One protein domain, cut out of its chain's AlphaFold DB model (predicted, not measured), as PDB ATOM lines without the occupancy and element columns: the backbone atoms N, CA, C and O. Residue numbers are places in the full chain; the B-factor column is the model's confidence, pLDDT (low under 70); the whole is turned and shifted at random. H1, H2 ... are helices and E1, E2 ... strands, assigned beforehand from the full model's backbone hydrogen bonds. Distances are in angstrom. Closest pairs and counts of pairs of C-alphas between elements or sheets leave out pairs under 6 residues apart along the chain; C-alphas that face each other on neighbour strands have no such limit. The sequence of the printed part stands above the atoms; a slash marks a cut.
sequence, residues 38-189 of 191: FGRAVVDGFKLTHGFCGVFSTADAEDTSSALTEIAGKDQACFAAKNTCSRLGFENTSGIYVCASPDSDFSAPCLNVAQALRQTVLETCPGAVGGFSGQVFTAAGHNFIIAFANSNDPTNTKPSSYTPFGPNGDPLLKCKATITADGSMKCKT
ATOM      1  N   PHE A  38     219.004 204.267 127.838       48.28
ATOM      2  CA  PHE A  38     219.184 203.460 129.030       48.28
ATOM      3  C   PHE A  38     220.364 202.563 128.707       48.28
ATOM      4  O   PHE A  38     220.218 201.420 128.274       48.28
ATOM      5  N   GLY A  39     221.548 203.166 128.752       38.88
ATOM      6  CA  GLY A  39     222.801 202.597 128.336       38.88
ATOM      7  C   GLY A  39     223.081 201.455 129.274       38.88
ATOM      8  O   GLY A  39     223.729 201.637 130.290       38.88
ATOM      9  N   ARG A  40     222.562 200.277 128.929       44.81
ATOM     10  CA  ARG A  40     223.005 198.995 129.452       44.81
ATOM     11  C   ARG A  40     223.049 198.933 130.985       44.81
ATOM     12  O   ARG A  40     223.895 198.219 131.519       44.81
ATOM     13  N   ALA A  41     222.151 199.634 131.681       45.78
ATOM     14  CA  ALA A  41     221.930 199.424 133.105       45.78
ATOM     15  C   ALA A  41     221.262 198.052 133.256       45.78
ATOM     16  O   ALA A  41     220.041 197.911 133.234       45.78
ATOM     17  N   VAL A  42     222.092 197.008 133.272       50.97
ATOM     18  CA  VAL A  42     221.689 195.677 133.709       50.97
ATOM     19  C   VAL A  42     221.651 195.763 135.219       50.97
ATOM     20  O   VAL A  42     222.679 195.622 135.876       50.97
ATOM     21  N   VAL A  43     220.477 196.063 135.755       57.81
ATOM     22  CA  VAL A  43     220.259 196.005 137.196       57.81
ATOM     23  C   VAL A  43     219.832 194.580 137.501       57.81
ATOM     24  O   VAL A  43     218.752 194.172 137.075       57.81
ATOM     25  N   ASP A  44     220.738 193.804 138.100       59.88
ATOM     26  CA  ASP A  44     220.548 192.449 138.641       59.88
ATOM     27  C   ASP A  44     219.404 191.633 138.006       59.88
ATOM     28  O   ASP A  44     218.407 191.280 138.639       59.88
ATOM     29  N   GLY A  45     219.563 191.323 136.715       63.31
ATOM     30  CA  GLY A  45     218.663 190.435 135.969       63.31
ATOM     31  C   GLY A  45     217.653 191.124 135.050       63.31
ATOM     32  O   GLY A  45     217.028 190.442 134.238       63.31
ATOM     33  N   PHE A  46     217.530 192.454 135.076       75.56
ATOM     34  CA  PHE A  46     216.670 193.184 134.143       75.56
ATOM     35  C   PHE A  46     217.468 193.841 133.024       75.56
ATOM     36  O   PHE A  46     218.288 194.731 133.241       75.56
ATOM     37  N   LYS A  47     217.170 193.449 131.783       81.69
ATOM     38  CA  LYS A  47     217.550 194.231 130.606       81.69
ATOM     39  C   LYS A  47     216.456 195.259 130.349       81.69
ATOM     40  O   LYS A  47     215.410 194.909 129.805       81.69
ATOM     41  N   LEU A  48     216.688 196.502 130.750       81.06
ATOM     42  CA  LEU A  48     215.782 197.611 130.465       81.06
ATOM     43  C   LEU A  48     216.011 198.106 129.035       81.06
ATOM     44  O   LEU A  48     217.127 198.043 128.518       81.06
ATOM     45  N   THR A  49     214.937 198.504 128.363       80.31
ATOM     46  CA  THR A  49     214.968 198.832 126.928       80.31
ATOM     47  C   THR A  49     214.669 200.294 126.663       80.31
ATOM     48  O   THR A  49     215.393 200.936 125.913       80.31
ATOM     49  N   HIS A  50     213.607 200.813 127.268       78.06
ATOM     50  CA  HIS A  50     213.159 202.186 127.115       78.06
ATOM     51  C   HIS A  50     212.316 202.583 128.325       78.06
ATOM     52  O   HIS A  50     211.863 201.734 129.095       78.06
ATOM     53  N   GLY A  51     212.101 203.878 128.485       78.81
ATOM     54  CA  GLY A  51     211.401 204.450 129.614       78.81
ATOM     55  C   GLY A  51     210.955 205.867 129.307       78.81
ATOM     56  O   GLY A  51     211.452 206.497 128.374       78.81
ATOM     57  N   PHE A  52     209.978 206.330 130.071       80.00
ATOM     58  CA  PHE A  52     209.327 207.617 129.885       80.00
ATOM     59  C   PHE A  52     209.176 208.299 131.231       80.00
ATOM     60  O   PHE A  52     208.759 207.666 132.200       80.00
ATOM     61  N   CYS A  53     209.455 209.593 131.265       81.69
ATOM     62  CA  CYS A  53     209.294 210.437 132.440       81.69
ATOM     63  C   CYS A  53     208.058 211.326 132.279       81.69
ATOM     64  O   CYS A  53     207.678 211.668 131.159       81.69
ATOM     65  N   GLY A  54     207.421 211.707 133.387       75.44
ATOM     66  CA  GLY A  54     206.290 212.639 133.373       75.44
ATOM     67  C   GLY A  54     205.014 212.068 132.751       75.44
ATOM     68  O   GLY A  54     204.128 212.826 132.362       75.44
ATOM     69  N   VAL A  55     204.915 210.740 132.607       70.06
ATOM     70  CA  VAL A  55     203.756 210.112 131.957       70.06
ATOM     71  C   VAL A  55     202.540 209.972 132.871       70.06
ATOM     72  O   VAL A  55     201.428 209.908 132.363       70.06
ATOM     73  N   PHE A  56     202.729 209.999 134.192       75.81
ATOM     74  CA  PHE A  56     201.648 209.914 135.180       75.81
ATOM     75  C   PHE A  56     201.617 211.138 136.092       75.81
ATOM     76  O   PHE A  56     202.509 211.987 136.054       75.81
ATOM     77  N   SER A  57     200.596 211.203 136.947       77.75
ATOM     78  CA  SER A  57     200.542 212.159 138.044       77.75
ATOM     79  C   SER A  57     201.738 211.909 138.948       77.75
ATOM     80  O   SER A  57     202.050 210.759 139.270       77.75
ATOM     81  N   THR A  58     202.419 212.992 139.287       80.25
ATOM     82  CA  THR A  58     203.677 212.972 140.018       80.25
ATOM     83  C   THR A  58     203.480 212.392 141.415       80.25
ATOM     84  O   THR A  58     202.592 212.822 142.146       80.25
ATOM     85  N   ALA A  59     204.291 211.395 141.752       83.81
ATOM     86  CA  ALA A  59     204.483 210.909 143.107       83.81
ATOM     87  C   ALA A  59     205.471 211.827 143.829       83.81
ATOM     88  O   ALA A  59     206.423 212.307 143.212       83.81
ATOM     89  N   ASP A  60     205.288 212.046 145.123       86.81
ATOM     90  CA  ASP A  60     206.257 212.802 145.909       86.81
ATOM     91  C   ASP A  60     207.612 212.070 145.970       86.81
ATOM     92  O   ASP A  60     207.690 210.836 145.959       86.81
ATOM     93  N   ALA A  61     208.698 212.841 145.984       84.75
ATOM     94  CA  ALA A  61     210.053 212.310 145.925       84.75
ATOM     95  C   ALA A  61     210.465 211.530 147.181       84.75
ATOM     96  O   ALA A  61     211.070 210.457 147.071       84.75
ATOM     97  N   GLU A  62     210.143 212.059 148.359       87.50
ATOM     98  CA  GLU A  62     210.491 211.455 149.645       87.50
ATOM     99  C   GLU A  62     209.640 210.209 149.881       87.50
ATOM    100  O   GLU A  62     210.180 209.140 150.187       87.50
ATOM    101  N   ASP A  63     208.338 210.311 149.614       90.38
ATOM    102  CA  ASP A  63     207.407 209.184 149.686       90.38
ATOM    103  C   ASP A  63     207.834 208.044 148.746       90.38
ATOM    104  O   ASP A  63     207.866 206.874 149.130       90.38
ATOM    105  N   THR A  64     208.228 208.370 147.511       89.75
ATOM    106  CA  THR A  64     208.715 207.377 146.542       89.75
ATOM    107  C   THR A  64     209.969 206.662 147.050       89.75
ATOM    108  O   THR A  64     210.085 205.440 146.918       89.75
ATOM    109  N   SER A  65     210.918 207.392 147.645       89.88
ATOM    110  CA  SER A  65     212.137 206.797 148.207       89.88
ATOM    111  C   SER A  65     211.830 205.873 149.393       89.88
ATOM    112  O   SER A  65     212.420 204.791 149.508       89.88
ATOM    113  N   SER A  66     210.878 206.261 150.244       92.56
ATOM    114  CA  SER A  66     210.388 205.441 151.357       92.56
ATOM    115  C   SER A  66     209.715 204.163 150.853       92.56
ATOM    116  O   SER A  66     210.114 203.068 151.251       92.56
ATOM    117  N   ALA A  67     208.805 204.272 149.878       92.56
ATOM    118  CA  ALA A  67     208.137 203.128 149.261       92.56
ATOM    119  C   ALA A  67     209.124 202.163 148.569       92.56
ATOM    120  O   ALA A  67     208.970 200.945 148.654       92.56
ATOM    121  N   LEU A  68     210.180 202.669 147.915       93.25
ATOM    122  CA  LEU A  68     211.237 201.821 147.341       93.25
ATOM    123  C   LEU A  68     212.019 201.068 148.422       93.25
ATOM    124  O   LEU A  68     212.351 199.897 148.235       93.25
ATOM    125  N   THR A  69     212.309 201.729 149.543       94.06
ATOM    126  CA  THR A  69     213.003 201.116 150.685       94.06
ATOM    127  C   THR A  69     212.143 200.019 151.315       94.06
ATOM    128  O   THR A  69     212.650 198.936 151.601       94.06
ATOM    129  N   GLU A  70     210.836 200.256 151.454       94.19
ATOM    130  CA  GLU A  70     209.873 199.256 151.921       94.19
ATOM    131  C   GLU A  70     209.854 198.027 151.000       94.19
ATOM    132  O   GLU A  70     209.963 196.900 151.478       94.19
ATOM    133  N   ILE A  71     209.772 198.222 149.676       94.81
ATOM    134  CA  ILE A  71     209.817 197.118 148.701       94.81
ATOM    135  C   ILE A  71     211.132 196.346 148.813       94.81
ATOM    136  O   ILE A  71     211.112 195.115 148.826       94.81
ATOM    137  N   ALA A  72     212.265 197.044 148.909       94.00
ATOM    138  CA  ALA A  72     213.579 196.419 149.008       94.00
ATOM    139  C   ALA A  72     213.737 195.551 150.269       94.00
ATOM    140  O   ALA A  72     214.480 194.574 150.241       94.00
ATOM    141  N   GLY A  73     213.026 195.886 151.351       93.38
ATOM    142  CA  GLY A  73     213.010 195.119 152.599       93.38
ATOM    143  C   GLY A  73     212.112 193.875 152.590       93.38
ATOM    144  O   GLY A  73     212.103 193.137 153.574       93.38
ATOM    145  N   LYS A  74     211.341 193.623 151.522       93.62
ATOM    146  CA  LYS A  74     210.455 192.452 151.431       93.62
ATOM    147  C   LYS A  74     211.249 191.202 151.048       93.62
ATOM    148  O   LYS A  74     211.791 191.128 149.950       93.62
ATOM    149  N   ASP A  75     211.208 190.176 151.897       92.50
ATOM    150  CA  ASP A  75     211.842 188.861 151.668       92.50
ATOM    151  C   ASP A  75     211.020 187.938 150.738       92.50
ATOM    152  O   ASP A  75     211.051 186.714 150.826       92.50
ATOM    153  N   GLN A  76     210.209 188.520 149.854       92.75
ATOM    154  CA  GLN A  76     209.340 187.781 148.937       92.75
ATOM    155  C   GLN A  76     209.502 188.269 147.499       92.75
ATOM    156  O   GLN A  76     210.056 189.337 147.224       92.75
ATOM    157  N   ALA A  77     208.985 187.478 146.561       94.81
ATOM    158  CA  ALA A  77     208.922 187.880 145.168       94.81
ATOM    159  C   ALA A  77     207.851 188.962 144.958       94.81
ATOM    160  O   ALA A  77     206.718 188.857 145.430       94.81
ATOM    161  N   CYS A  78     208.211 189.979 144.189       95.19
ATOM    162  CA  CYS A  78     207.280 190.934 143.620       95.19
ATOM    163  C   CYS A  78     206.615 190.279 142.409       95.19
ATOM    164  O   CYS A  78     207.302 189.793 141.510       95.19
ATOM    165  N   PHE A  79     205.282 190.259 142.398       95.44
ATOM    166  CA  PHE A  79     204.502 189.491 141.433       95.44
ATOM    167  C   PHE A  79     203.402 190.324 140.772       95.44
ATOM    168  O   PHE A  79     202.698 191.095 141.429       95.44
ATOM    169  N   ALA A  80     203.206 190.103 139.475       90.19
ATOM    170  CA  ALA A  80     201.997 190.495 138.762       90.19
ATOM    171  C   ALA A  80     201.605 189.397 137.776       90.19
ATOM    172  O   ALA A  80     202.441 188.892 137.029       90.19
ATOM    173  N   ALA A  81     200.319 189.051 137.745       88.06
ATOM    174  CA  ALA A  81     199.801 188.125 136.748       88.06
ATOM    175  C   ALA A  81     199.803 188.787 135.363       88.06
ATOM    176  O   ALA A  81     199.637 190.007 135.254       88.06
ATOM    177  N   LYS A  82     199.945 187.998 134.298       88.25
ATOM    178  CA  LYS A  82     199.898 188.465 132.906       88.25
ATOM    179  C   LYS A  82     198.693 189.372 132.660       88.25
ATOM    180  O   LYS A  82     197.595 189.112 133.153       88.25
ATOM    181  N   ASN A  83     198.883 190.428 131.871       81.12
ATOM    182  CA  ASN A  83     197.870 191.466 131.609       81.12
ATOM    183  C   ASN A  83     197.342 192.216 132.852       81.12
ATOM    184  O   ASN A  83     196.320 192.908 132.770       81.12
ATOM    185  N   THR A  84     198.007 192.110 134.004       83.62
ATOM    186  CA  THR A  84     197.630 192.835 135.223       83.62
ATOM    187  C   THR A  84     198.767 193.708 135.738       83.62
ATOM    188  O   THR A  84     199.928 193.532 135.366       83.62
ATOM    189  N   CYS A  85     198.405 194.664 136.593       87.62
ATOM    190  CA  CYS A  85     199.350 195.467 137.351       87.62
ATOM    191  C   CYS A  85     199.141 195.215 138.842       87.62
ATOM    192  O   CYS A  85     197.999 195.128 139.298       87.62
ATOM    193  N   SER A  86     200.237 195.164 139.586       88.50
ATOM    194  CA  SER A  86     200.254 195.059 141.041       88.50
ATOM    195  C   SER A  86     200.957 196.274 141.630       88.50
ATOM    196  O   SER A  86     202.067 196.607 141.208       88.50
ATOM    197  N   ARG A  87     200.346 196.913 142.632       91.25
ATOM    198  CA  ARG A  87     201.023 197.895 143.487       91.25
ATOM    199  C   ARG A  87     201.942 197.163 144.464       91.25
ATOM    200  O   ARG A  87     201.472 196.379 145.285       91.25
ATOM    201  N   LEU A  88     203.241 197.411 144.352       92.75
ATOM    202  CA  LEU A  88     204.289 196.752 145.134       92.75
ATOM    203  C   LEU A  88     204.599 197.482 146.441       92.75
ATOM    204  O   LEU A  88     204.888 196.842 147.454       92.75
ATOM    205  N   GLY A  89     204.538 198.810 146.407       90.81
ATOM    206  CA  GLY A  89     204.812 199.690 147.537       90.81
ATOM    207  C   GLY A  89     203.995 200.962 147.422       90.81
ATOM    208  O   GLY A  89     203.529 201.323 146.332       90.81
ATOM    209  N   PHE A  90     203.776 201.589 148.568       91.25
ATOM    210  CA  PHE A  90     202.926 202.754 148.684       91.25
ATOM    211  C   PHE A  90     203.329 203.570 149.905       91.25
ATOM    212  O   PHE A  90     203.413 203.018 150.993       91.25
ATOM    213  N   GLU A  91     203.469 204.876 149.727       90.12
ATOM    214  CA  GLU A  91     203.640 205.827 150.823       90.12
ATOM    215  C   GLU A  91     202.815 207.077 150.500       90.12
ATOM    216  O   GLU A  91     202.968 207.646 149.421       90.12
ATOM    217  N   ASN A  92     201.914 207.479 151.402       87.62
ATOM    218  CA  ASN A  92     201.005 208.632 151.276       87.62
ATOM    219  C   ASN A  92     200.228 208.751 149.956       87.62
ATOM    220  O   ASN A  92     199.066 208.368 149.886       87.62
ATOM    221  N   THR A  93     200.821 209.356 148.927       83.94
ATOM    222  CA  THR A  93     200.202 209.509 147.601       83.94
ATOM    223  C   THR A  93     201.056 208.950 146.474       83.94
ATOM    224  O   THR A  93     200.779 209.177 145.302       83.94
ATOM    225  N   SER A  94     202.082 208.184 146.819       86.69
ATOM    226  CA  SER A  94     203.113 207.698 145.916       86.69
ATOM    227  C   SER A  94     203.039 206.187 145.836       86.69
ATOM    228  O   SER A  94     203.065 205.492 146.850       86.69
ATOM    229  N   GLY A  95     202.918 205.661 144.623       89.94
ATOM    230  CA  GLY A  95     202.803 204.235 144.369       89.94
ATOM    231  C   GLY A  95     203.852 203.740 143.398       89.94
ATOM    232  O   GLY A  95     204.181 204.379 142.397       89.94
ATOM    233  N   ILE A  96     204.321 202.534 143.686       92.31
ATOM    234  CA  ILE A  96     205.224 201.789 142.824       92.31
ATOM    235  C   ILE A  96     204.478 200.573 142.317       92.31
ATOM    236  O   ILE A  96     203.917 199.801 143.098       92.31
ATOM    237  N   TYR A  97     204.487 200.392 141.006       92.38
ATOM    238  CA  TYR A  97     203.733 199.342 140.348       92.38
ATOM    239  C   TYR A  97     204.628 198.506 139.450       92.38
ATOM    240  O   TYR A  97     205.581 198.999 138.845       92.38
ATOM    241  N   VAL A  98     204.250 197.242 139.304       91.06
ATOM    242  CA  VAL A  98     204.707 196.394 138.209       91.06
ATOM    243  C   VAL A  98     203.509 195.945 137.393       91.06
ATOM    244  O   VAL A  98     202.513 195.490 137.949       91.06
ATOM    245  N   CYS A  99     203.606 196.063 136.077       90.69
ATOM    246  CA  CYS A  99     202.649 195.511 135.136       90.69
ATOM    247  C   CYS A  99     203.315 194.386 134.352       90.69
ATOM    248  O   CYS A  99     204.356 194.581 133.714       90.69
ATOM    249  N   ALA A 100     202.714 193.201 134.405       87.25
ATOM    250  CA  ALA A 100     203.197 192.065 133.644       87.25
ATOM    251  C   ALA A 100     202.842 192.220 132.159       87.25
ATOM    252  O   ALA A 100     201.884 192.910 131.798       87.25
ATOM    253  N   SER A 101     203.624 191.570 131.296       87.69
ATOM    254  CA  SER A 101     203.386 191.613 129.859       87.69
ATOM    255  C   SER A 101     202.130 190.789 129.531       87.69
ATOM    256  O   SER A 101     201.609 190.056 130.384       87.69
ATOM    257  N   PRO A 102     201.604 190.887 128.303       81.12
ATOM    258  CA  PRO A 102     200.504 190.029 127.882       81.12
ATOM    259  C   PRO A 102     200.871 188.546 127.803       81.12
ATOM    260  O   PRO A 102     200.001 187.688 127.977       81.12
ATOM    261  N   ASP A 103     202.151 188.269 127.559       88.62
ATOM    262  CA  ASP A 103     202.659 186.948 127.199       88.62
ATOM    263  C   ASP A 103     203.144 186.141 128.411       88.62
ATOM    264  O   ASP A 103     203.221 184.913 128.338       88.62
ATOM    265  N   SER A 104     203.441 186.794 129.540       91.00
ATOM    266  CA  SER A 104     203.930 186.113 130.739       91.00
ATOM    267  C   SER A 104     203.601 186.844 132.037       91.00
ATOM    268  O   SER A 104     203.519 188.073 132.092       91.00
ATOM    269  N   ASP A 105     203.455 186.062 133.109       94.25
ATOM    270  CA  ASP A 105     203.452 186.584 134.473       94.25
ATOM    271  C   ASP A 105     204.822 187.200 134.795       94.25
ATOM    272  O   ASP A 105     205.852 186.812 134.237       94.25
ATOM    273  N   PHE A 106     204.833 188.156 135.715       94.25
ATOM    274  CA  PHE A 106     206.047 188.733 136.269       94.25
ATOM    275  C   PHE A 106     206.300 188.164 137.665       94.25
ATOM    276  O   PHE A 106     205.410 188.202 138.511       94.25
ATOM    277  N   SER A 107     207.524 187.702 137.923       95.88
ATOM    278  CA  SER A 107     207.990 187.332 139.260       95.88
ATOM    279  C   SER A 107     209.491 187.575 139.377       95.88
ATOM    280  O   SER A 107     210.263 187.085 138.554       95.88
ATOM    281  N   ALA A 108     209.904 188.337 140.384       94.56
ATOM    282  CA  ALA A 108     211.311 188.587 140.689       94.56
ATOM    283  C   ALA A 108     211.484 188.994 142.158       94.56
ATOM    284  O   ALA A 108     210.528 189.497 142.752       94.56
ATOM    285  N   PRO A 109     212.681 188.843 142.754       95.31
ATOM    286  CA  PRO A 109     212.954 189.384 144.083       95.31
ATOM    287  C   PRO A 109     212.624 190.879 144.149       95.31
ATOM    288  O   PRO A 109     213.050 191.650 143.285       95.31
ATOM    289  N   CYS A 110     211.873 191.300 145.171       94.31
ATOM    290  CA  CYS A 110     211.478 192.702 145.316       94.31
ATOM    291  C   CYS A 110     212.678 193.655 145.427       94.31
ATOM    292  O   CYS A 110     212.621 194.765 144.897       94.31
ATOM    293  N   LEU A 111     213.787 193.199 146.020       92.81
ATOM    294  CA  LEU A 111     215.053 193.934 146.066       92.81
ATOM    295  C   LEU A 111     215.529 194.366 144.670       92.81
ATOM    296  O   LEU A 111     215.812 195.544 144.457       92.81
ATOM    297  N   ASN A 112     215.538 193.446 143.703       91.81
ATOM    298  CA  ASN A 112     216.001 193.728 142.343       91.81
ATOM    299  C   ASN A 112     215.061 194.713 141.636       91.81
ATOM    300  O   ASN A 112     215.514 195.573 140.883       91.81
ATOM    301  N   VAL A 113     213.748 194.619 141.886       91.75
ATOM    302  CA  VAL A 113     212.759 195.560 141.331       91.75
ATOM    303  C   VAL A 113     212.980 196.969 141.880       91.75
ATOM    304  O   VAL A 113     213.011 197.930 141.110       91.75
ATOM    305  N   ALA A 114     213.179 197.099 143.194       92.12
ATOM    306  CA  ALA A 114     213.443 198.384 143.834       92.12
ATOM    307  C   ALA A 114     214.753 199.015 143.337       92.12
ATOM    308  O   ALA A 114     214.783 200.205 143.022       92.12
ATOM    309  N   GLN A 115     215.821 198.224 143.205       88.81
ATOM    310  CA  GLN A 115     217.091 198.691 142.645       88.81
ATOM    311  C   GLN A 115     216.938 199.142 141.187       88.81
ATOM    312  O   GLN A 115     217.409 200.225 140.838       88.81
ATOM    313  N   ALA A 116     216.229 198.367 140.356       85.81
ATOM    314  CA  ALA A 116     215.990 198.714 138.958       85.81
ATOM    315  C   ALA A 116     215.223 200.035 138.824       85.81
ATOM    316  O   ALA A 116     215.605 200.896 138.032       85.81
ATOM    317  N   LEU A 117     214.174 200.231 139.624       86.88
ATOM    318  CA  LEU A 117     213.402 201.472 139.649       86.88
ATOM    319  C   LEU A 117     214.203 202.665 140.172       86.88
ATOM    320  O   LEU A 117     214.124 203.741 139.580       86.88
ATOM    321  N   ARG A 118     214.993 202.482 141.237       86.25
ATOM    322  CA  ARG A 118     215.849 203.539 141.787       86.25
ATOM    323  C   ARG A 118     216.848 204.020 140.740       86.25
ATOM    324  O   ARG A 118     216.889 205.209 140.455       86.25
ATOM    325  N   GLN A 119     217.585 203.099 140.127       79.31
ATOM    326  CA  GLN A 119     218.601 203.455 139.142       79.31
ATOM    327  C   GLN A 119     217.988 204.038 137.867       79.31
ATOM    328  O   GLN A 119     218.527 204.953 137.265       79.31
ATOM    329  N   THR A 120     216.839 203.526 137.438       71.12
ATOM    330  CA  THR A 120     216.324 203.873 136.112       71.12
ATOM    331  C   THR A 120     215.381 205.057 136.157       71.12
ATOM    332  O   THR A 120     215.513 205.971 135.354       71.12
ATOM    333  N   VAL A 121     214.424 205.074 137.080       73.06
ATOM    334  CA  VAL A 121     213.420 206.139 137.115       73.06
ATOM    335  C   VAL A 121     213.940 207.336 137.897       73.06
ATOM    336  O   VAL A 121     213.803 208.448 137.409       73.06
ATOM    337  N   LEU A 122     214.587 207.151 139.052       71.56
ATOM    338  CA  LEU A 122     215.012 208.308 139.854       71.56
ATOM    339  C   LEU A 122     216.239 209.024 139.283       71.56
ATOM    340  O   LEU A 122     216.315 210.246 139.373       71.56
ATOM    341  N   GLU A 123     217.183 208.295 138.681       71.44
ATOM    342  CA  GLU A 123     218.374 208.928 138.090       71.44
ATOM    343  C   GLU A 123     218.094 209.481 136.685       71.44
ATOM    344  O   GLU A 123     218.651 210.512 136.313       71.44
ATOM    345  N   THR A 124     217.212 208.834 135.909       67.44
ATOM    346  CA  THR A 124     216.942 209.231 134.513       67.44
ATOM    347  C   THR A 124     215.749 210.178 134.369       67.44
ATOM    348  O   THR A 124     215.678 210.920 133.391       67.44
ATOM    349  N   CYS A 125     214.823 210.195 135.330       73.25
ATOM    350  CA  CYS A 125     213.756 211.188 135.408       73.25
ATOM    351  C   CYS A 125     214.092 212.186 136.519       73.25
ATOM    352  O   CYS A 125     213.524 212.072 137.609       73.25
ATOM    353  N   PRO A 126     215.004 213.155 136.285       63.56
ATOM    354  CA  PRO A 126     215.259 214.199 137.264       63.56
ATOM    355  C   PRO A 126     213.925 214.891 137.533       63.56
ATOM    356  O   PRO A 126     213.322 215.464 136.623       63.56
ATOM    357  N   GLY A 127     213.424 214.729 138.759       58.41
ATOM    358  CA  GLY A 127     212.107 215.208 139.140       58.41
ATOM    359  C   GLY A 127     211.981 216.679 138.774       58.41
ATOM    360  O   GLY A 127     212.795 217.504 139.193       58.41
ATOM    361  N   ALA A 128     210.973 217.017 137.971       53.66
ATOM    362  CA  ALA A 128     210.534 218.399 137.911       53.66
ATOM    363  C   ALA A 128     210.076 218.787 139.325       53.66
ATOM    364  O   ALA A 128     209.602 217.934 140.078       53.66
ATOM    365  N   VAL A 129     210.244 220.056 139.703       52.84
ATOM    366  CA  VAL A 129     209.807 220.587 141.004       52.84
ATOM    367  C   VAL A 129     208.407 220.043 141.337       52.84
ATOM    368  O   VAL A 129     207.448 220.378 140.645       52.84
ATOM    369  N   GLY A 130     208.309 219.159 142.341       60.09
ATOM    370  CA  GLY A 130     207.062 218.479 142.722       60.09
ATOM    371  C   GLY A 130     207.070 216.941 142.715       60.09
ATOM    372  O   GLY A 130     206.072 216.368 143.136       60.09
ATOM    373  N   GLY A 131     208.147 216.270 142.274       75.38
ATOM    374  CA  GLY A 131     208.360 214.826 142.495       75.38
ATOM    375  C   GLY A 131     208.681 213.999 141.238       75.38
ATOM    376  O   GLY A 131     209.202 214.529 140.255       75.38
ATOM    377  N   PHE A 132     208.370 212.696 141.257       79.19
ATOM    378  CA  PHE A 132     208.670 211.744 140.181       79.19
ATOM    379  C   PHE A 132     207.418 211.102 139.581       79.19
ATOM    380  O   PHE A 132     206.546 210.599 140.282       79.19
ATOM    381  N   SER A 133     207.361 211.011 138.257       82.88
ATOM    382  CA  SER A 133     206.541 209.997 137.604       82.88
ATOM    383  C   SER A 133     207.254 209.451 136.388       82.88
ATOM    384  O   SER A 133     207.979 210.163 135.688       82.88
ATOM    385  N   GLY A 134     207.047 208.171 136.128       83.06
ATOM    386  CA  GLY A 134     207.662 207.542 134.982       83.06
ATOM    387  C   GLY A 134     207.407 206.056 134.912       83.06
ATOM    388  O   GLY A 134     206.824 205.452 135.812       83.06
ATOM    389  N   GLN A 135     207.851 205.480 133.807       85.62
ATOM    390  CA  GLN A 135     207.790 204.052 133.586       85.62
ATOM    391  C   GLN A 135     208.973 203.548 132.788       85.62
ATOM    392  O   GLN A 135     209.505 204.276 131.952       85.62
ATOM    393  N   VAL A 136     209.361 202.302 133.020       85.50
ATOM    394  CA  VAL A 136     210.493 201.657 132.352       85.50
ATOM    395  C   VAL A 136     210.122 200.242 131.945       85.50
ATOM    396  O   VAL A 136     209.492 199.500 132.698       85.50
ATOM    397  N   PHE A 137     210.536 199.856 130.744       86.12
ATOM    398  CA  PHE A 137     210.196 198.576 130.145       86.12
ATOM    399  C   PHE A 137     211.386 197.630 130.153       86.12
ATOM    400  O   PHE A 137     212.483 197.951 129.683       86.12
ATOM    401  N   THR A 138     211.143 196.412 130.615       87.06
ATOM    402  CA  THR A 138     212.065 195.286 130.452       87.06
ATOM    403  C   THR A 138     212.042 194.764 129.011       87.06
ATOM    404  O   THR A 138     211.077 194.960 128.276       87.06
ATOM    405  N   ALA A 139     213.075 194.025 128.607       85.44
ATOM    406  CA  ALA A 139     213.130 193.358 127.305       85.44
ATOM    407  C   ALA A 139     212.034 192.293 127.113       85.44
ATOM    408  O   ALA A 139     211.698 191.971 125.979       85.44
ATOM    409  N   ALA A 140     211.469 191.777 128.209       84.56
ATOM    410  CA  ALA A 140     210.332 190.856 128.202       84.56
ATOM    411  C   ALA A 140     208.967 191.573 128.109       84.56
ATOM    412  O   ALA A 140     207.922 190.929 128.143       84.56
ATOM    413  N   GLY A 141     208.953 192.908 128.013       86.75
ATOM    414  CA  GLY A 141     207.731 193.706 127.883       86.75
ATOM    415  C   GLY A 141     207.020 194.020 129.203       86.75
ATOM    416  O   GLY A 141     205.983 194.678 129.182       86.75
ATOM    417  N   HIS A 142     207.557 193.592 130.351       88.25
ATOM    418  CA  HIS A 142     207.078 194.047 131.662       88.25
ATOM    419  C   HIS A 142     207.394 195.522 131.871       88.25
ATOM    420  O   HIS A 142     208.424 196.003 131.390       88.25
ATOM    421  N   ASN A 143     206.539 196.198 132.629       88.12
ATOM    422  CA  ASN A 143     206.627 197.626 132.880       88.12
ATOM    423  C   ASN A 143     206.715 197.903 134.388       88.12
ATOM    424  O   ASN A 143     205.884 197.409 135.151       88.12
ATOM    425  N   PHE A 144     207.693 198.697 134.815       89.94
ATOM    426  CA  PHE A 144     207.775 199.224 136.177       89.94
ATOM    427  C   PHE A 144     207.386 200.694 136.175       89.94
ATOM    428  O   PHE A 144     207.897 201.452 135.358       89.94
ATOM    429  N   ILE A 145     206.501 201.098 137.084       88.69
ATOM    430  CA  ILE A 145     205.884 202.427 137.082       88.69
ATOM    431  C   ILE A 145     206.037 203.079 138.456       88.69
ATOM    432  O   ILE A 145     205.800 202.436 139.480       88.69
ATOM    433  N   ILE A 146     206.356 204.372 138.457       88.56
ATOM    434  CA  ILE A 146     206.225 205.273 139.606       88.56
ATOM    435  C   ILE A 146     205.178 206.323 139.249       88.56
ATOM    436  O   ILE A 146     205.277 206.983 138.209       88.56
ATOM    437  N   ALA A 147     204.159 206.452 140.090       86.56
ATOM    438  CA  ALA A 147     203.041 207.356 139.864       86.56
ATOM    439  C   ALA A 147     202.318 207.672 141.172       86.56
ATOM    440  O   ALA A 147     202.518 207.000 142.185       86.56
ATOM    441  N   PHE A 148     201.415 208.648 141.122       83.75
ATOM    442  CA  PHE A 148     200.421 208.843 142.166       83.75
ATOM    443  C   PHE A 148     199.657 207.543 142.472       83.75
ATOM    444  O   PHE A 148     199.313 206.771 141.571       83.75
ATOM    445  N   ALA A 149     199.329 207.347 143.743       82.31
ATOM    446  CA  ALA A 149     198.477 206.280 144.230       82.31
ATOM    447  C   ALA A 149     197.611 206.758 145.396       82.31
ATOM    448  O   ALA A 149     197.984 207.664 146.130       82.31
ATOM    449  N   ASN A 150     196.481 206.093 145.622       78.25
ATOM    450  CA  ASN A 150     195.616 206.309 146.777       78.25
ATOM    451  C   ASN A 150     195.535 205.025 147.617       78.25
ATOM    452  O   ASN A 150     195.249 203.947 147.088       78.25
ATOM    453  N   SER A 151     195.774 205.122 148.926       76.31
ATOM    454  CA  SER A 151     195.709 203.985 149.862       76.31
ATOM    455  C   SER A 151     194.322 203.370 149.957       76.31
ATOM    456  O   SER A 151     194.204 202.181 150.237       76.31
ATOM    457  N   ASN A 152     193.283 204.169 149.715       76.19
ATOM    458  CA  ASN A 152     191.899 203.713 149.782       76.19
ATOM    459  C   ASN A 152     191.513 202.832 148.588       76.19
ATOM    460  O   ASN A 152     190.490 202.150 148.637       76.19
ATOM    461  N   ASP A 153     192.333 202.821 147.535       77.38
ATOM    462  CA  ASP A 153     192.085 202.012 146.353       77.38
ATOM    463  C   ASP A 153     192.709 200.612 146.485       77.38
ATOM    464  O   ASP A 153     193.809 200.459 147.043       77.38
ATOM    465  N   PRO A 154     192.054 199.575 145.923       78.44
ATOM    466  CA  PRO A 154     192.602 198.224 145.846       78.44
ATOM    467  C   PRO A 154     194.018 198.189 145.254       78.44
ATOM    468  O   PRO A 154     194.346 198.958 144.350       78.44
ATOM    469  N   THR A 155     194.856 197.251 145.700       74.69
ATOM    470  CA  THR A 155     196.264 197.125 145.260       74.69
ATOM    471  C   THR A 155     196.433 196.786 143.777       74.69
ATOM    472  O   THR A 155     197.497 197.025 143.210       74.69
ATOM    473  N   ASN A 156     195.399 196.246 143.134       72.25
ATOM    474  CA  ASN A 156     195.356 195.965 141.698       72.25
ATOM    475  C   ASN A 156     194.808 197.141 140.867       72.25
ATOM    476  O   ASN A 156     194.659 197.018 139.647       72.25
ATOM    477  N   THR A 157     194.493 198.272 141.503       70.50
ATOM    478  CA  THR A 157     194.083 199.494 140.807       70.50
ATOM    479  C   THR A 157     195.248 200.001 139.974       70.50
ATOM    480  O   THR A 157     196.340 200.251 140.487       70.50
ATOM    481  N   LYS A 158     195.021 200.139 138.670       65.19
ATOM    482  CA  LYS A 158     196.049 200.581 137.729       65.19
ATOM    483  C   LYS A 158     196.327 202.073 137.932       65.19
ATOM    484  O   LYS A 158     195.393 202.819 138.223       65.19
ATOM    485  N   PRO A 159     197.561 202.545 137.689       61.94
ATOM    486  CA  PRO A 159     197.866 203.980 137.667       61.94
ATOM    487  C   PRO A 159     196.982 204.777 136.697       61.94
ATOM    488  O   PRO A 159     196.729 205.960 136.892       61.94
ATOM    489  N   SER A 160     196.455 204.125 135.663       59.50
ATOM    490  CA  SER A 160     195.482 204.720 134.754       59.50
ATOM    491  C   SER A 160     194.054 204.768 135.233       59.50
ATOM    492  O   SER A 160     193.205 205.233 134.493       59.50
ATOM    493  N   SER A 161     193.725 204.257 136.407       61.31
ATOM    494  CA  SER A 161     192.360 204.388 136.908       61.31
ATOM    495  C   SER A 161     192.094 205.784 137.487       61.31
ATOM    496  O   SER A 161     190.938 206.165 137.649       61.31
ATOM    497  N   TYR A 162     193.140 206.564 137.784       60.31
ATOM    498  CA  TYR A 162     193.013 207.914 138.339       60.31
ATOM    499  C   TYR A 162     192.590 208.924 137.263       60.31
ATOM    500  O   TYR A 162     193.028 208.818 136.124       60.31
ATOM    501  N   THR A 163     191.718 209.888 137.610       53.28
ATOM    502  CA  THR A 163     191.283 210.988 136.724       53.28
ATOM    503  C   THR A 163     191.712 212.361 137.290       53.28
ATOM    504  O   THR A 163     191.420 212.618 138.457       53.28
ATOM    505  N   PRO A 164     192.335 213.264 136.499       49.84
ATOM    506  CA  PRO A 164     192.789 213.009 135.134       49.84
ATOM    507  C   PRO A 164     193.701 211.789 135.136       49.84
ATOM    508  O   PRO A 164     194.429 211.580 136.110       49.84
ATOM    509  N   PHE A 165     193.599 210.955 134.088       47.19
ATOM    510  CA  PHE A 165     194.676 210.012 133.821       47.19
ATOM    511  C   PHE A 165     195.907 210.890 133.892       47.19
ATOM    512  O   PHE A 165     195.947 211.900 133.178       47.19
ATOM    513  N   GLY A 166     196.810 210.633 134.842       39.88
ATOM    514  CA  GLY A 166     198.044 211.409 134.904       39.88
ATOM    515  C   GLY A 166     198.589 211.536 133.482       39.88
ATOM    516  O   GLY A 166     198.366 210.576 132.763       39.88
ATOM    517  N   PRO A 167     199.165 212.675 133.055       28.83
ATOM    518  CA  PRO A 167     199.108 213.268 131.702       28.83
ATOM    519  C   PRO A 167     199.235 212.392 130.431       28.83
ATOM    520  O   PRO A 167     199.111 212.922 129.331       28.83
ATOM    521  N   ASN A 168     199.421 211.078 130.522       36.94
ATOM    522  CA  ASN A 168     199.208 210.086 129.485       36.94
ATOM    523  C   ASN A 168     198.317 208.921 129.976       36.94
ATOM    524  O   ASN A 168     198.607 208.253 130.965       36.94
ATOM    525  N   GLY A 169     197.222 208.693 129.239       39.47
ATOM    526  CA  GLY A 169     196.178 207.696 129.495       39.47
ATOM    527  C   GLY A 169     196.630 206.237 129.646       39.47
ATOM    528  O   GLY A 169     197.804 205.897 129.610       39.47
ATOM    529  N   ASP A 170     195.634 205.370 129.828       41.88
ATOM    530  CA  ASP A 170     195.738 203.933 130.098       41.88
ATOM    531  C   ASP A 170     196.993 203.199 129.548       41.88
ATOM    532  O   ASP A 170     197.126 203.066 128.329       41.88
ATOM    533  N   PRO A 171     197.879 202.635 130.413       43.81
ATOM    534  CA  PRO A 171     199.078 201.903 130.020       43.81
ATOM    535  C   PRO A 171     198.753 200.656 129.190       43.81
ATOM    536  O   PRO A 171     199.655 200.100 128.568       43.81
ATOM    537  N   LEU A 172     197.487 200.214 129.160       41.34
ATOM    538  CA  LEU A 172     197.022 199.086 128.353       41.34
ATOM    539  C   LEU A 172     196.201 199.516 127.126       41.34
ATOM    540  O   LEU A 172     196.155 198.781 126.138       41.34
ATOM    541  N   LEU A 173     195.611 200.716 127.122       42.53
ATOM    542  CA  LEU A 173     194.933 201.300 125.959       42.53
ATOM    543  C   LEU A 173     195.896 202.239 125.207       42.53
ATOM    544  O   LEU A 173     195.758 203.454 125.170       42.53
ATOM    545  N   LYS A 174     196.815 201.597 124.477       41.78
ATOM    546  CA  LYS A 174     197.540 202.122 123.303       41.78
ATOM    547  C   LYS A 174     198.607 203.204 123.543       41.78
ATOM    548  O   LYS A 174     198.538 204.291 122.977       41.78
ATOM    549  N   CYS A 175     199.759 202.771 124.043       38.62
ATOM    550  CA  CYS A 175     200.990 203.026 123.291       38.62
ATOM    551  C   CYS A 175     201.207 201.856 122.330       38.62
ATOM    552  O   CYS A 175     201.980 200.943 122.607       38.62
ATOM    553  N   LYS A 176     200.549 201.867 121.160       40.16
ATOM    554  CA  LYS A 176     201.115 201.142 120.012       40.16
ATOM    555  C   LYS A 176     202.309 201.973 119.551       40.16
ATOM    556  O   LYS A 176     202.199 202.748 118.604       40.16
ATOM    557  N   ALA A 177     203.384 201.898 120.331       39.22
ATOM    558  CA  ALA A 177     204.650 202.554 120.096       39.22
ATOM    559  C   ALA A 177     205.121 202.164 118.700       39.22
ATOM    560  O   ALA A 177     205.623 201.064 118.482       39.22
ATOM    561  N   THR A 178     204.879 203.031 117.723       39.41
ATOM    562  CA  THR A 178     205.505 202.860 116.419       39.41
ATOM    563  C   THR A 178     206.799 203.636 116.518       39.41
ATOM    564  O   THR A 178     206.766 204.867 116.581       39.41
ATOM    565  N   ILE A 179     207.914 202.913 116.617       40.34
ATOM    566  CA  ILE A 179     209.237 203.507 116.447       40.34
ATOM    567  C   ILE A 179     209.306 203.906 114.975       40.34
ATOM    568  O   ILE A 179     209.228 203.053 114.088       40.34
ATOM    569  N   THR A 180     209.327 205.204 114.698       43.31
ATOM    570  CA  THR A 180     209.516 205.709 113.341       43.31
ATOM    571  C   THR A 180     210.964 205.484 112.908       43.31
ATOM    572  O   THR A 180     211.836 205.196 113.723       43.31
ATOM    573  N   ALA A 181     211.240 205.570 111.606       42.69
ATOM    574  CA  ALA A 181     212.570 205.279 111.056       42.69
ATOM    575  C   ALA A 181     213.696 206.173 111.625       42.69
ATOM    576  O   ALA A 181     214.865 205.822 111.519       42.69
ATOM    577  N   ASP A 182     213.341 207.304 112.237       44.97
ATOM    578  CA  ASP A 182     214.236 208.239 112.928       44.97
ATOM    579  C   ASP A 182     214.446 207.909 114.421       44.97
ATOM    580  O   ASP A 182     215.121 208.649 115.131       44.97
ATOM    581  N   GLY A 183     213.862 206.815 114.914       33.78
ATOM    582  CA  GLY A 183     213.929 206.405 116.313       33.78
ATOM    583  C   GLY A 183     212.947 207.127 117.236       33.78
ATOM    584  O   GLY A 183     212.879 206.769 118.409       33.78
ATOM    585  N   SER A 184     212.166 208.100 116.758       37.19
ATOM    586  CA  SER A 184     211.130 208.731 117.584       37.19
ATOM    587  C   SER A 184     209.929 207.798 117.771       37.19
ATOM    588  O   SER A 184     209.673 206.895 116.972       37.19
ATOM    589  N   MET A 185     209.196 207.955 118.874       38.00
ATOM    590  CA  MET A 185     208.042 207.111 119.171       38.00
ATOM    591  C   MET A 185     206.752 207.902 118.981       38.00
ATOM    592  O   MET A 185     206.536 208.922 119.631       38.00
ATOM    593  N   LYS A 186     205.865 207.418 118.103       40.84
ATOM    594  CA  LYS A 186     204.529 208.002 117.926       40.84
ATOM    595  C   LYS A 186     203.482 207.183 118.669       40.84
ATOM    596  O   LYS A 186     203.205 206.038 118.305       40.84
ATOM    597  N   CYS A 187     202.865 207.795 119.676       39.28
ATOM    598  CA  CYS A 187     201.697 207.246 120.355       39.28
ATOM    599  C   CYS A 187     200.455 207.533 119.508       39.28
ATOM    600  O   CYS A 187     200.062 208.684 119.327       39.28
ATOM    601  N   LYS A 188     199.849 206.485 118.943       37.56
ATOM    602  CA  LYS A 188     198.590 206.611 118.206       37.56
ATOM    603  C   LYS A 188     197.436 206.389 119.180       37.56
ATOM    604  O   LYS A 188     197.171 205.249 119.562       37.56
ATOM    605  N   THR A 189     196.754 207.463 119.566       35.81
ATOM    606  CA  THR A 189     195.500 207.376 120.317       35.81
ATOM    607  C   THR A 189     194.473 206.547 119.529       35.81
ATOM    608  O   THR A 189     194.428 206.623 118.295       35.81
TER     609      THR A 189
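Overview. This is residues 38 to 189 of the 191 residues of an uncharacterized protein of Lophiotrema nucula (UniProt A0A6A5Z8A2). A strongly twisted sheet of five strands has two helices, H1 and H2, side by side over one face, while a small sheet, E2 and E5, crosses one end of it. A long stretch with no named element, residues 149 to 189, runs past the opposite face and ends in a loose tail. The 152 printed residues hold E1, H1, E2, E3, E4, E5, H2, E6 and E7 along the chain; the large sheet's order is E1, E6, E7, E4, E3, all antiparallel. The class is mixed, helices and strands, with under half of the residues in named elements. The whole is compact, with a radius of gyration of the C-alphas of 14.2 A and spans of 43 by 34 by 28 A.

Arrangement. E1, residues 46 to 53, is an edge strand that bends by 69 degrees at residue 49. It is antiparallel to E6, residues 134 to 138, with N 49 and O 137 2.8 A apart. E6 forms a hairpin with E7, residues 143 to 148, with N 136 and O 144 2.9 A apart. E7 is antiparallel to E4, residues 94 to 99, with N 97 and O 145 2.9 A apart. E4 forms a hairpin with the edge strand E3, residues 85 to 91, with N 88 and O 96 2.8 A apart. Two layers, helices on one face of a sheet, are made by H1, residues 61 to 72, and H2, residues 110 to 124, at heights over the sheet of 7.1 A and 7.5 A. With its residues 68 to 72 alone H1 touches H2, opposite ways at a shallow tilt of 27 degrees; the C-alphas of Ala 72 and Leu 111, the closest, are 4.1 A apart. E2, residues 77 to 80, and E5, residues 106 to 109, are antiparallel, with N 78 and O 108 2.8 A apart. This pair and the large sheet form a sandwich, two sheets face to face, with their strands at 82 degrees. Every O i to N i+4 pair is within hydrogen-bond range in H1, and 10 of 11 in H2.

Along the chain. E1 begins at C-alpha 46, (216.670, 193.184, 134.143), and measures 18.8 A from first to last C-alpha. H1 measures 16.6 A, E3 17.5 A and H2 20.5 A. E7 ends at C-alpha 148, (200.421, 208.843, 142.166).

Size, cuts and confidence. The C-alphas farthest apart, those of Asn 152 and Ala 181, are 43.9 A apart. The printed part has no cut, and no link between named elements is long. The pLDDT is under 70 in 46 residues, among them 38 to 45 and 158 to 189.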